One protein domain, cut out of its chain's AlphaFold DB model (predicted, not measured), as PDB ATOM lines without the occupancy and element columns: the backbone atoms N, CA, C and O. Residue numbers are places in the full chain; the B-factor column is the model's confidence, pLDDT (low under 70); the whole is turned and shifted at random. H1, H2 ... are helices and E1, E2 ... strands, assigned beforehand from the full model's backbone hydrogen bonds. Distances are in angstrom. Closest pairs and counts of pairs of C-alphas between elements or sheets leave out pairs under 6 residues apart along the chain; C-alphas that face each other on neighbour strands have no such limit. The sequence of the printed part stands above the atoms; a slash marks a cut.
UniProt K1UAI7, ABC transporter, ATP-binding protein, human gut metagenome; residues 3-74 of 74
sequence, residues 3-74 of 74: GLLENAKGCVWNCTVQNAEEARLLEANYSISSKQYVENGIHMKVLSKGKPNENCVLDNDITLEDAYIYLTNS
ATOM      1  N   GLY A   3       1.274  36.490  49.173       65.12
ATOM      2  CA  GLY A   3      -0.043  36.313  48.544       65.12
ATOM      3  C   GLY A   3      -0.045  36.260  47.008       65.12
ATOM      4  O   GLY A   3      -0.962  35.695  46.426       65.12
ATOM      5  N   LEU A   4       0.960  36.830  46.336       74.38
ATOM      6  CA  LEU A   4       1.010  36.906  44.867       74.38
ATOM      7  C   LEU A   4       1.165  35.510  44.249       74.38
ATOM      8  O   LEU A   4       0.358  35.072  43.432       74.38
ATOM      9  N   LEU A   5       2.197  34.803  44.716       79.50
ATOM     10  CA  LEU A   5       2.507  33.447  44.297       79.50
ATOM     11  C   LEU A   5       1.399  32.496  44.728       79.50
ATOM     12  O   LEU A   5       1.026  31.649  43.939       79.50
ATOM     13  N   GLU A   6       0.827  32.664  45.923       79.31
ATOM     14  CA  GLU A   6      -0.296  31.836  46.386       79.31
ATOM     15  C   GLU A   6      -1.545  31.970  45.504       79.31
ATOM     16  O   GLU A   6      -2.208  30.966  45.263       79.31
ATOM     17  N   ASN A   7      -1.839  33.160  44.967       76.62
ATOM     18  CA  ASN A   7      -2.960  33.355  44.038       76.62
ATOM     19  C   ASN A   7      -2.705  32.747  42.653       76.62
ATOM     20  O   ASN A   7      -3.638  32.275  42.010       76.62
ATOM     21  N   ALA A   8      -1.453  32.763  42.192       81.25
ATOM     22  CA  ALA A   8      -1.063  32.126  40.936       81.25
ATOM     23  C   ALA A   8      -0.814  30.616  41.095       81.25
ATOM     24  O   ALA A   8      -0.810  29.872  40.112       81.25
ATOM     25  N   LYS A   9      -0.630  30.138  42.333       81.62
ATOM     26  CA  LYS A   9      -0.363  28.735  42.644       81.62
ATOM     27  C   LYS A   9      -1.529  27.852  42.250       81.62
ATOM     28  O   LYS A   9      -2.657  28.062  42.675       81.62
ATOM     29  N   GLY A  10      -1.241  26.853  41.417       83.44
ATOM     30  CA  GLY A  10      -2.267  25.975  40.855       83.44
ATOM     31  C   GLY A  10      -3.038  26.576  39.676       83.44
ATOM     32  O   GLY A  10      -3.949  25.924  39.175       83.44
ATOM     33  N   CYS A  11      -2.674  27.779  39.220       88.06
ATOM     34  CA  CYS A  11      -3.284  28.435  38.062       88.06
ATOM     35  C   CYS A  11      -2.340  28.528  36.854       88.06
ATOM     36  O   CYS A  11      -2.718  29.099  35.836       88.06
ATOM     37  N   VAL A  12      -1.118  28.000  36.943       90.00
ATOM     38  CA  VAL A  12      -0.138  28.014  35.848       90.00
ATOM     39  C   VAL A  12      -0.006  26.616  35.265       90.00
ATOM     40  O   VAL A  12       0.156  25.639  35.995       90.00
ATOM     41  N   TRP A  13      -0.091  26.522  33.944       91.94
ATOM     42  CA  TRP A  13      -0.103  25.271  33.199       91.94
ATOM     43  C   TRP A  13       0.931  25.316  32.080       91.94
ATOM     44  O   TRP A  13       0.854  26.161  31.197       91.94
ATOM     45  N   ASN A  14       1.866  24.374  32.064       91.81
ATOM     46  CA  ASN A  14       2.759  24.177  30.930       91.81
ATOM     47  C   ASN A  14       2.033  23.379  29.850       91.81
ATOM     48  O   ASN A  14       1.738  22.198  30.029       91.81
ATOM     49  N   CYS A  15       1.771  24.017  28.721       91.62
ATOM     50  CA  CYS A  15       1.207  23.412  27.529       91.62
ATOM     51  C   CYS A  15       2.289  23.299  26.461       91.62
ATOM     52  O   CYS A  15       3.050  24.236  26.234       91.62
ATOM     53  N   THR A  16       2.338  22.160  25.781       91.06
ATOM     54  CA  THR A  16       3.177  21.991  24.592       91.06
ATOM     55  C   THR A  16       2.276  21.901  23.378       91.06
ATOM     56  O   THR A  16       1.377  21.063  23.345       91.06
ATOM     57  N   VAL A  17       2.508  22.765  22.397       91.25
ATOM     58  CA  VAL A  17       1.797  22.752  21.116       91.25
ATOM     59  C   VAL A  17       2.770  22.479  19.983       91.25
ATOM     60  O   VAL A  17       3.948  22.824  20.074       91.25
ATOM     61  N   GLN A  18       2.295  21.858  18.907       89.50
ATOM     62  CA  GLN A  18       3.168  21.515  17.782       89.50
ATOM     63  C   GLN A  18       3.305  22.671  16.791       89.50
ATOM     64  O   GLN A  18       4.335  22.810  16.135       89.50
ATOM     65  N   ASN A  19       2.282  23.528  16.716       89.88
ATOM     66  CA  ASN A  19       2.145  24.525  15.663       89.88
ATOM     67  C   ASN A  19       1.849  25.919  16.223       89.88
ATOM     68  O   ASN A  19       1.230  26.082  17.276       89.88
ATOM     69  N   ALA A  20       2.209  26.948  15.454       88.25
ATOM     70  CA  ALA A  20       1.906  28.336  15.799       88.25
ATOM     71  C   ALA A  20       0.396  28.650  15.799       88.25
ATOM     72  O   ALA A  20      -0.035  29.571  16.489       88.25
ATOM     73  N   GLU A  21      -0.415  27.901  15.047       91.12
ATOM     74  CA  GLU A  21      -1.876  28.055  15.061       91.12
ATOM     75  C   GLU A  21      -2.479  27.639  16.404       91.12
ATOM     76  O   GLU A  21      -3.261  28.389  16.982       91.12
ATOM     77  N   GLU A  22      -2.055  26.500  16.956       89.81
ATOM     78  CA  GLU A  22      -2.469  26.064  18.293       89.81
ATOM     79  C   GLU A  22      -1.992  27.035  19.377       89.81
ATOM     80  O   GLU A  22      -2.753  27.368  20.285       89.81
ATOM     81  N   ALA A  23      -0.764  27.551  19.246       90.31
ATOM     82  CA  ALA A  23      -0.253  28.593  20.134       90.31
ATOM     83  C   ALA A  23      -1.156  29.833  20.118       90.31
ATOM     84  O   ALA A  23      -1.548  30.329  21.173       90.31
ATOM     85  N   ARG A  24      -1.555  30.287  18.924       91.00
ATOM     86  CA  ARG A  24      -2.483  31.412  18.760       91.00
ATOM     87  C   ARG A  24      -3.855  31.141  19.360       91.00
ATOM     88  O   ARG A  24      -4.445  32.056  19.922       91.00
ATOM     89  N   LEU A  25      -4.372  29.919  19.242       90.44
ATOM     90  CA  LEU A  25      -5.640  29.543  19.868       90.44
ATOM     91  C   LEU A  25      -5.540  29.628  21.392       90.44
ATOM     92  O   LEU A  25      -6.438  30.180  22.023       90.44
ATOM     93  N   LEU A  26      -4.446  29.144  21.985       89.50
ATOM     94  CA  LEU A  26      -4.210  29.291  23.421       89.50
ATOM     95  C   LEU A  26      -4.075  30.762  23.824       89.50
ATOM     96  O   LEU A  26      -4.718  31.160  24.783       89.50
ATOM     97  N   GLU A  27      -3.330  31.572  23.067       89.56
ATOM     98  CA  GLU A  27      -3.193  33.021  23.297       89.56
ATOM     99  C   GLU A  27      -4.523  33.778  23.184       89.56
ATOM    100  O   GLU A  27      -4.729  34.774  23.870       89.56
ATOM    101  N   ALA A  28      -5.437  33.323  22.324       89.81
ATOM    102  CA  ALA A  28      -6.745  33.947  22.148       89.81
ATOM    103  C   ALA A  28      -7.750  33.558  23.245       89.81
ATOM    104  O   ALA A  28      -8.666  34.327  23.529       89.81
ATOM    105  N   ASN A  29      -7.606  32.368  23.836       89.38
ATOM    106  CA  ASN A  29      -8.525  31.855  24.857       89.38
ATOM    107  C   ASN A  29      -8.012  32.064  26.289       89.38
ATOM    108  O   ASN A  29      -8.814  32.127  27.219       89.38
ATOM    109  N   TYR A  30      -6.695  32.159  26.477       89.19
ATOM    110  CA  TYR A  30      -6.044  32.191  27.780       89.19
ATOM    111  C   TYR A  30      -4.884  33.188  27.817       89.19
ATOM    112  O   TYR A  30      -4.261  33.502  26.805       89.19
ATOM    113  N   SER A  31      -4.545  33.641  29.024       89.38
ATOM    114  CA  SER A  31      -3.367  34.482  29.235       89.38
ATOM    115  C   SER A  31      -2.104  33.633  29.242       89.38
ATOM    116  O   SER A  31      -2.019  32.650  29.975       89.38
ATOM    117  N   ILE A  32      -1.112  34.018  28.446       89.88
ATOM    118  CA  ILE A  32       0.170  33.319  28.363       89.88
ATOM    119  C   ILE A  32       1.208  34.112  29.149       89.88
ATOM    120  O   ILE A  32       1.441  35.279  28.838       89.88
ATOM    121  N   SER A  33       1.832  33.498  30.157       88.81
ATOM    122  CA  SER A  33       2.951  34.131  30.868       88.81
ATOM    123  C   SER A  33       4.271  33.961  30.134       88.81
ATOM    124  O   SER A  33       5.108  34.855  30.164       88.81
ATOM    125  N   SER A  34       4.454  32.839  29.437       88.56
ATOM    126  CA  SER A  34       5.689  32.562  28.711       88.56
ATOM    127  C   SER A  34       5.445  31.730  27.459       88.56
ATOM    128  O   SER A  34       4.572  30.863  27.436       88.56
ATOM    129  N   LYS A  35       6.235  31.984  26.412       91.19
ATOM    130  CA  LYS A  35       6.204  31.257  25.138       91.19
ATOM    131  C   LYS A  35       7.630  31.004  24.668       91.19
ATOM    132  O   LYS A  35       8.370  31.944  24.388       91.19
ATOM    133  N   GLN A  36       7.999  29.736  24.556       89.88
ATOM    134  CA  GLN A  36       9.321  29.284  24.146       89.88
ATOM    135  C   GLN A  36       9.212  28.370  22.929       89.88
ATOM    136  O   GLN A  36       8.533  27.348  22.955       89.88
ATOM    137  N   TYR A  37       9.913  28.736  21.861       89.38
ATOM    138  CA  TYR A  37      10.029  27.914  20.662       89.38
ATOM    139  C   TYR A  37      11.156  26.906  20.873       89.38
ATOM    140  O   TYR A  37      12.295  27.296  21.134       89.38
ATOM    141  N   VAL A  38      10.830  25.621  20.792       89.31
ATOM    142  CA  VAL A  38      11.764  24.503  20.961       89.31
ATOM    143  C   VAL A  38      11.783  23.663  19.686       89.31
ATOM    144  O   VAL A  38      10.884  23.757  18.855       89.31
ATOM    145  N   GLU A  39      12.794  22.814  19.504       86.50
ATOM    146  CA  GLU A  39      12.906  21.991  18.286       86.50
ATOM    147  C   GLU A  39      11.686  21.080  18.055       86.50
ATOM    148  O   GLU A  39      11.357  20.771  16.915       86.50
ATOM    149  N   ASN A  40      10.977  20.699  19.123       84.31
ATOM    150  CA  ASN A  40       9.810  19.815  19.075       84.31
ATOM    151  C   ASN A  40       8.456  20.551  19.182       84.31
ATOM    152  O   ASN A  40       7.454  19.945  19.566       84.31
ATOM    153  N   GLY A  41       8.420  21.857  18.896       89.81
ATOM    154  CA  GLY A  41       7.198  22.662  18.921       89.81
ATOM    155  C   GLY A  41       7.336  23.932  19.752       89.81
ATOM    156  O   GLY A  41       8.349  24.626  19.718       89.81
ATOM    157  N   ILE A  42       6.291  24.283  20.490       92.75
ATOM    158  CA  ILE A  42       6.228  25.518  21.267       92.75
ATOM    159  C   ILE A  42       5.758  25.167  22.673       92.75
ATOM    160  O   ILE A  42       4.652  24.664  22.873       92.75
ATOM    161  N   HIS A  43       6.614  25.426  23.653       92.06
ATOM    162  CA  HIS A  43       6.271  25.335  25.065       92.06
ATOM    163  C   HIS A  43       5.672  26.661  25.511       92.06
ATOM    164  O   HIS A  43       6.221  27.729  25.245       92.06
ATOM    165  N   MET A  44       4.534  26.605  26.184       91.81
ATOM    166  CA  MET A  44       3.785  27.783  26.591       91.81
ATOM    167  C   MET A  44       3.306  27.622  28.023       91.81
ATOM    168  O   MET A  44       2.740  26.590  28.374       91.81
ATOM    169  N   LYS A  45       3.488  28.657  28.836       92.38
ATOM    170  CA  LYS A  45       2.884  28.747  30.161       92.38
ATOM    171  C   LYS A  45       1.545  29.457  30.052       92.38
ATOM    172  O   LYS A  45       1.485  30.647  29.758       92.38
ATOM    173  N   VAL A  46       0.477  28.706  30.267       91.88
ATOM    174  CA  VAL A  46      -0.907  29.160  30.228       91.88
ATOM    175  C   VAL A  46      -1.391  29.427  31.644       91.88
ATOM    176  O   VAL A  46      -1.308  28.571  32.522       91.88
ATOM    177  N   LEU A  47      -1.948  30.608  31.855       90.19
ATOM    178  CA  LEU A  47      -2.547  31.026  33.106       90.19
ATOM    179  C   LEU A  47      -4.054  30.762  33.052       90.19
ATOM    180  O   LEU A  47      -4.786  31.380  32.280       90.19
ATOM    181  N   SER A  48      -4.523  29.819  33.861       88.62
ATOM    182  CA  SER A  48      -5.926  29.427  33.944       88.62
ATOM    183  C   SER A  48      -6.235  28.794  35.300       88.62
ATOM    184  O   SER A  48      -5.489  27.948  35.789       88.62
ATOM    185  N   LYS A  49      -7.390  29.133  35.886       85.56
ATOM    186  CA  LYS A  49      -7.868  28.533  37.148       85.56
ATOM    187  C   LYS A  49      -8.142  27.028  37.044       85.56
ATOM    188  O   LYS A  49      -8.173  26.339  38.057       85.56
ATOM    189  N   GLY A  50      -8.381  26.524  35.835       84.94
ATOM    190  CA  GLY A  50      -8.633  25.110  35.560       84.94
ATOM    191  C   GLY A  50      -7.781  24.610  34.401       84.94
ATOM    192  O   GLY A  50      -7.233  25.410  33.644       84.94
ATOM    193  N   LYS A  51      -7.684  23.284  34.256       86.56
ATOM    194  CA  LYS A  51      -6.882  22.650  33.205       86.56
ATOM    195  C   LYS A  51      -7.378  23.091  31.813       86.56
ATOM    196  O   LYS A  51      -8.501  22.736  31.459       86.56
ATOM    197  N   PRO A  52      -6.574  23.836  31.029       84.19
ATOM    198  CA  PRO A  52      -7.040  24.428  29.774       84.19
ATOM    199  C   PRO A  52      -7.079  23.425  28.612       84.19
ATOM    200  O   PRO A  52      -7.906  23.556  27.715       84.19
ATOM    201  N   ASN A  53      -6.193  22.423  28.618       83.31
ATOM    202  CA  ASN A  53      -6.140  21.365  27.608       83.31
ATOM    203  C   ASN A  53      -5.524  20.086  28.205       83.31
ATOM    204  O   ASN A  53      -4.789  20.149  29.190       83.31
ATOM    205  N   GLU A  54      -5.791  18.925  27.610       80.19
ATOM    206  CA  GLU A  54      -5.272  17.610  28.012       80.19
ATOM    207  C   GLU A  54      -3.741  17.564  28.001       80.19
ATOM    208  O   GLU A  54      -3.140  17.046  28.946       80.19
ATOM    209  N   ASN A  55      -3.144  18.216  26.998       83.62
ATOM    210  CA  ASN A  55      -1.698  18.361  26.789       83.62
ATOM    211  C   ASN A  55      -1.020  19.352  27.749       83.62
ATOM    212  O   ASN A  55       0.189  19.562  27.672       83.62
ATOM    213  N   CYS A  56      -1.791  19.981  28.639       89.38
ATOM    214  CA  CYS A  56      -1.270  20.906  29.629       89.38
ATOM    215  C   CYS A  56      -1.074  20.213  30.976       89.38
ATOM    216  O   CYS A  56      -1.971  19.533  31.493       89.38
ATOM    217  N   VAL A  57       0.096  20.425  31.566       90.88
ATOM    218  CA  VAL A  57       0.459  19.923  32.892       90.88
ATOM    219  C   VAL A  57       0.574  21.086  33.861       90.88
ATOM    220  O   VAL A  57       0.981  22.178  33.476       90.88
ATOM    221  N   LEU A  58       0.176  20.872  35.112       89.44
ATOM    222  CA  LEU A  58       0.254  21.918  36.120       89.44
ATOM    223  C   LEU A  58       1.724  22.259  36.388       89.44
ATOM    224  O   LEU A  58       2.530  21.364  36.653       89.44
ATOM    225  N   ASP A  59       2.059  23.542  36.310       88.06
ATOM    226  CA  ASP A  59       3.385  24.037  36.643       88.06
ATOM    227  C   ASP A  59       3.476  24.242  38.157       88.06
ATOM    228  O   ASP A  59       2.738  25.032  38.750       88.06
ATOM    229  N   ASN A  60       4.361  23.479  38.795       80.25
ATOM    230  CA  ASN A  60       4.574  23.559  40.240       80.25
ATOM    231  C   ASN A  60       5.666  24.574  40.611       80.25
ATOM    232  O   ASN A  60       5.726  24.992  41.768       80.25
ATOM    233  N   ASP A  61       6.505  24.963  39.643       83.38
ATOM    234  CA  ASP A  61       7.627  25.891  39.818       83.38
ATOM    235  C   ASP A  61       7.274  27.276  39.265       83.38
ATOM    236  O   ASP A  61       7.730  27.734  38.217       83.38
ATOM    237  N   ILE A  62       6.361  27.925  39.980       84.69
ATOM    238  CA  ILE A  62       5.767  29.179  39.535       84.69
ATOM    239  C   ILE A  62       6.689  30.334  39.890       84.69
ATOM    240  O   ILE A  62       7.087  30.502  41.045       84.69
ATOM    241  N   THR A  63       6.986  31.162  38.897       85.75
ATOM    242  CA  THR A  63       7.881  32.302  39.069       85.75
ATOM    243  C   THR A  63       7.117  33.563  39.481       85.75
ATOM    244  O   THR A  63       5.892  33.662  39.367       85.75
ATOM    245  N   LEU A  64       7.846  34.576  39.960       85.25
ATOM    246  CA  LEU A  64       7.260  35.893  40.229       85.25
ATOM    247  C   LEU A  64       6.700  36.550  38.961       85.25
ATOM    248  O   LEU A  64       5.713  37.276  39.056       85.25
ATOM    249  N   GLU A  65       7.302  36.287  37.798       84.56
ATOM    250  CA  GLU A  65       6.809  36.765  36.503       84.56
ATOM    251  C   GLU A  65       5.430  36.174  36.199       84.56
ATOM    252  O   GLU A  65       4.491  36.922  35.933       84.56
ATOM    253  N   ASP A  66       5.273  34.856  36.356       86.44
ATOM    254  CA  ASP A  66       3.995  34.165  36.161       86.44
ATOM    255  C   ASP A  66       2.889  34.763  37.048       86.44
ATOM    256  O   ASP A  66       1.793  35.078  36.579       86.44
ATOM    257  N   ALA A  67       3.192  34.980  38.331       85.94
ATOM    258  CA  ALA A  67       2.240  35.547  39.278       85.94
ATOM    259  C   ALA A  67       1.904  37.019  38.993       85.94
ATOM    260  O   ALA A  67       0.764  37.447  39.192       85.94
ATOM    261  N   TYR A  68       2.873  37.791  38.503       85.44
ATOM    262  CA  TYR A  68       2.657  39.179  38.112       85.44
ATOM    263  C   TYR A  68       1.779  39.281  36.863       85.44
ATOM    264  O   TYR A  68       0.822  40.057  36.849       85.44
ATOM    265  N   ILE A  69       2.045  38.463  35.840       87.19
ATOM    266  CA  ILE A  69       1.238  38.426  34.615       87.19
ATOM    267  C   ILE A  69      -0.181  37.949  34.925       87.19
ATOM    268  O   ILE A  69      -1.131  38.536  34.405       87.19
ATOM    269  N   TYR A  70      -0.338  36.952  35.804       84.44
ATOM    270  CA  TYR A  70      -1.652  36.472  36.236       84.44
ATOM    271  C   TYR A  70      -2.487  37.587  36.841       84.44
ATOM    272  O   TYR A  70      -3.619  37.782  36.421       84.44
ATOM    273  N   LEU A  71      -1.929  38.368  37.764       81.06
ATOM    274  CA  LEU A  71      -2.660  39.467  38.397       81.06
ATOM    275  C   LEU A  71      -2.894  40.661  37.481       81.06
ATOM    276  O   LEU A  71      -3.859  41.390  37.678       81.06
ATOM    277  N   THR A  72      -2.016  40.871  36.504       80.06
ATOM    278  CA  THR A  72      -2.145  41.974  35.545       80.06
ATOM    279  C   THR A  72      -3.188  41.670  34.466       80.06
ATOM    280  O   THR A  72      -3.802  42.593  33.942       80.06
ATOM    281  N   ASN A  73      -3.411  40.389  34.150       70.75
ATOM    282  CA  ASN A  73      -4.449  39.926  33.221       70.75
ATOM    283  C   ASN A  73      -5.699  39.348  33.922       70.75
ATOM    284  O   ASN A  73      -6.550  38.768  33.245       70.75
ATOM    285  N   SER A  74      -5.801  39.460  35.255       54.22
ATOM    286  CA  SER A  74      -6.973  39.028  36.044       54.22
ATOM    287  C   SER A  74      -8.107  40.046  36.024       54.22
ATOM    288  O   SER A  74      -7.814  41.261  36.020       54.22
TER     289      SER A  74
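Overview. This is residues 3 to 74 of the 74 residues of the protein "ABC transporter, ATP-binding protein" of human gut metagenome (UniProt K1UAI7). A strongly twisted sheet of four antiparallel strands forms the core, with H2 packed along one face and H3 along the other. The short helix H1 lies past one end of the sheet and meets H3 crosswise. The 72 printed residues include three named helices and four named strands, in the order H1, E1, H2, E2, E3, E4, H3 along the chain; across the sheet the order is E2, E3, E1, E4. The class is mixed, helices and strands. The whole is compact, with a radius of gyration of the C-alphas of 11.4 A, and elongated, with spans of 35 by 21 by 20 A.

Arrangement. H1, residues 3 to 8, touches H3, residues 64 to 72, about perpendicular at 83 degrees; their closest C-alphas, those of Ala 8 and Ala 67, are 5.0 A apart. E1, residues 12 to 17, is an inner strand, antiparallel to both E3, residues 41 to 47, and E4, residues 56 to 58. Between E1 and E3, N 15 and O 44 are 2.8 A apart, within hydrogen-bond range; between E1 and E4, N 14 and O 57 are also 2.8 A apart. H2, residues 20 to 29, is on the sheet at a height of 9.2 A, over E3 and only just over E1, where 3 of its 10 C-alphas fall. It runs along the strands, at 2 degrees to E3 on the local plane; the closest C-alphas of H2 and E3 are those of Ala 23 and Ile 42, 7.3 A apart. E2, residues 31 to 38, bends by 55 degrees at residue 34 and forms a hairpin with E3, with N 36 and O 43 2.8 A apart. E1, H2 and E2 make a split strand-helix-strand unit, two strands running the same way with E3 between them, and its crossover is right-handed. H3 is on the opposite face from H2, over E2 and E3, at a height of 8.9 A; the C-alphas of Ser 33 and Asp 66, the closest of E2 and H3, are 5.4 A apart. H2 and H3 are apart. In H1, H2 and H3, every O i to N i+4 pair is within hydrogen-bond range.

Along the chain. H1 begins at C-alpha 3, at (-0.043, 36.313, 48.544), and measures 8.7 A. From first to last C-alpha, E1 measures 15.8 A, H2 14.3 A, E2 19.9 A, E3 19.1 A and E4 6.7 A. E2 starts at C-alpha 31, at (-3.367, 34.482, 29.235). H3 measures 12.1 A and ends at C-alpha 72, at (-2.145, 41.974, 35.545).

Size, cuts and confidence. The C-alphas farthest apart, those of Gly 3 and Glu 39, are 35.9 A apart. The printed part has no cut. No link is long; E3 to E4, with 8 residues between them, is short, and the other links are tight. The mean pLDDT of the printed part is 86.2; residues 3 and 74 are under 70.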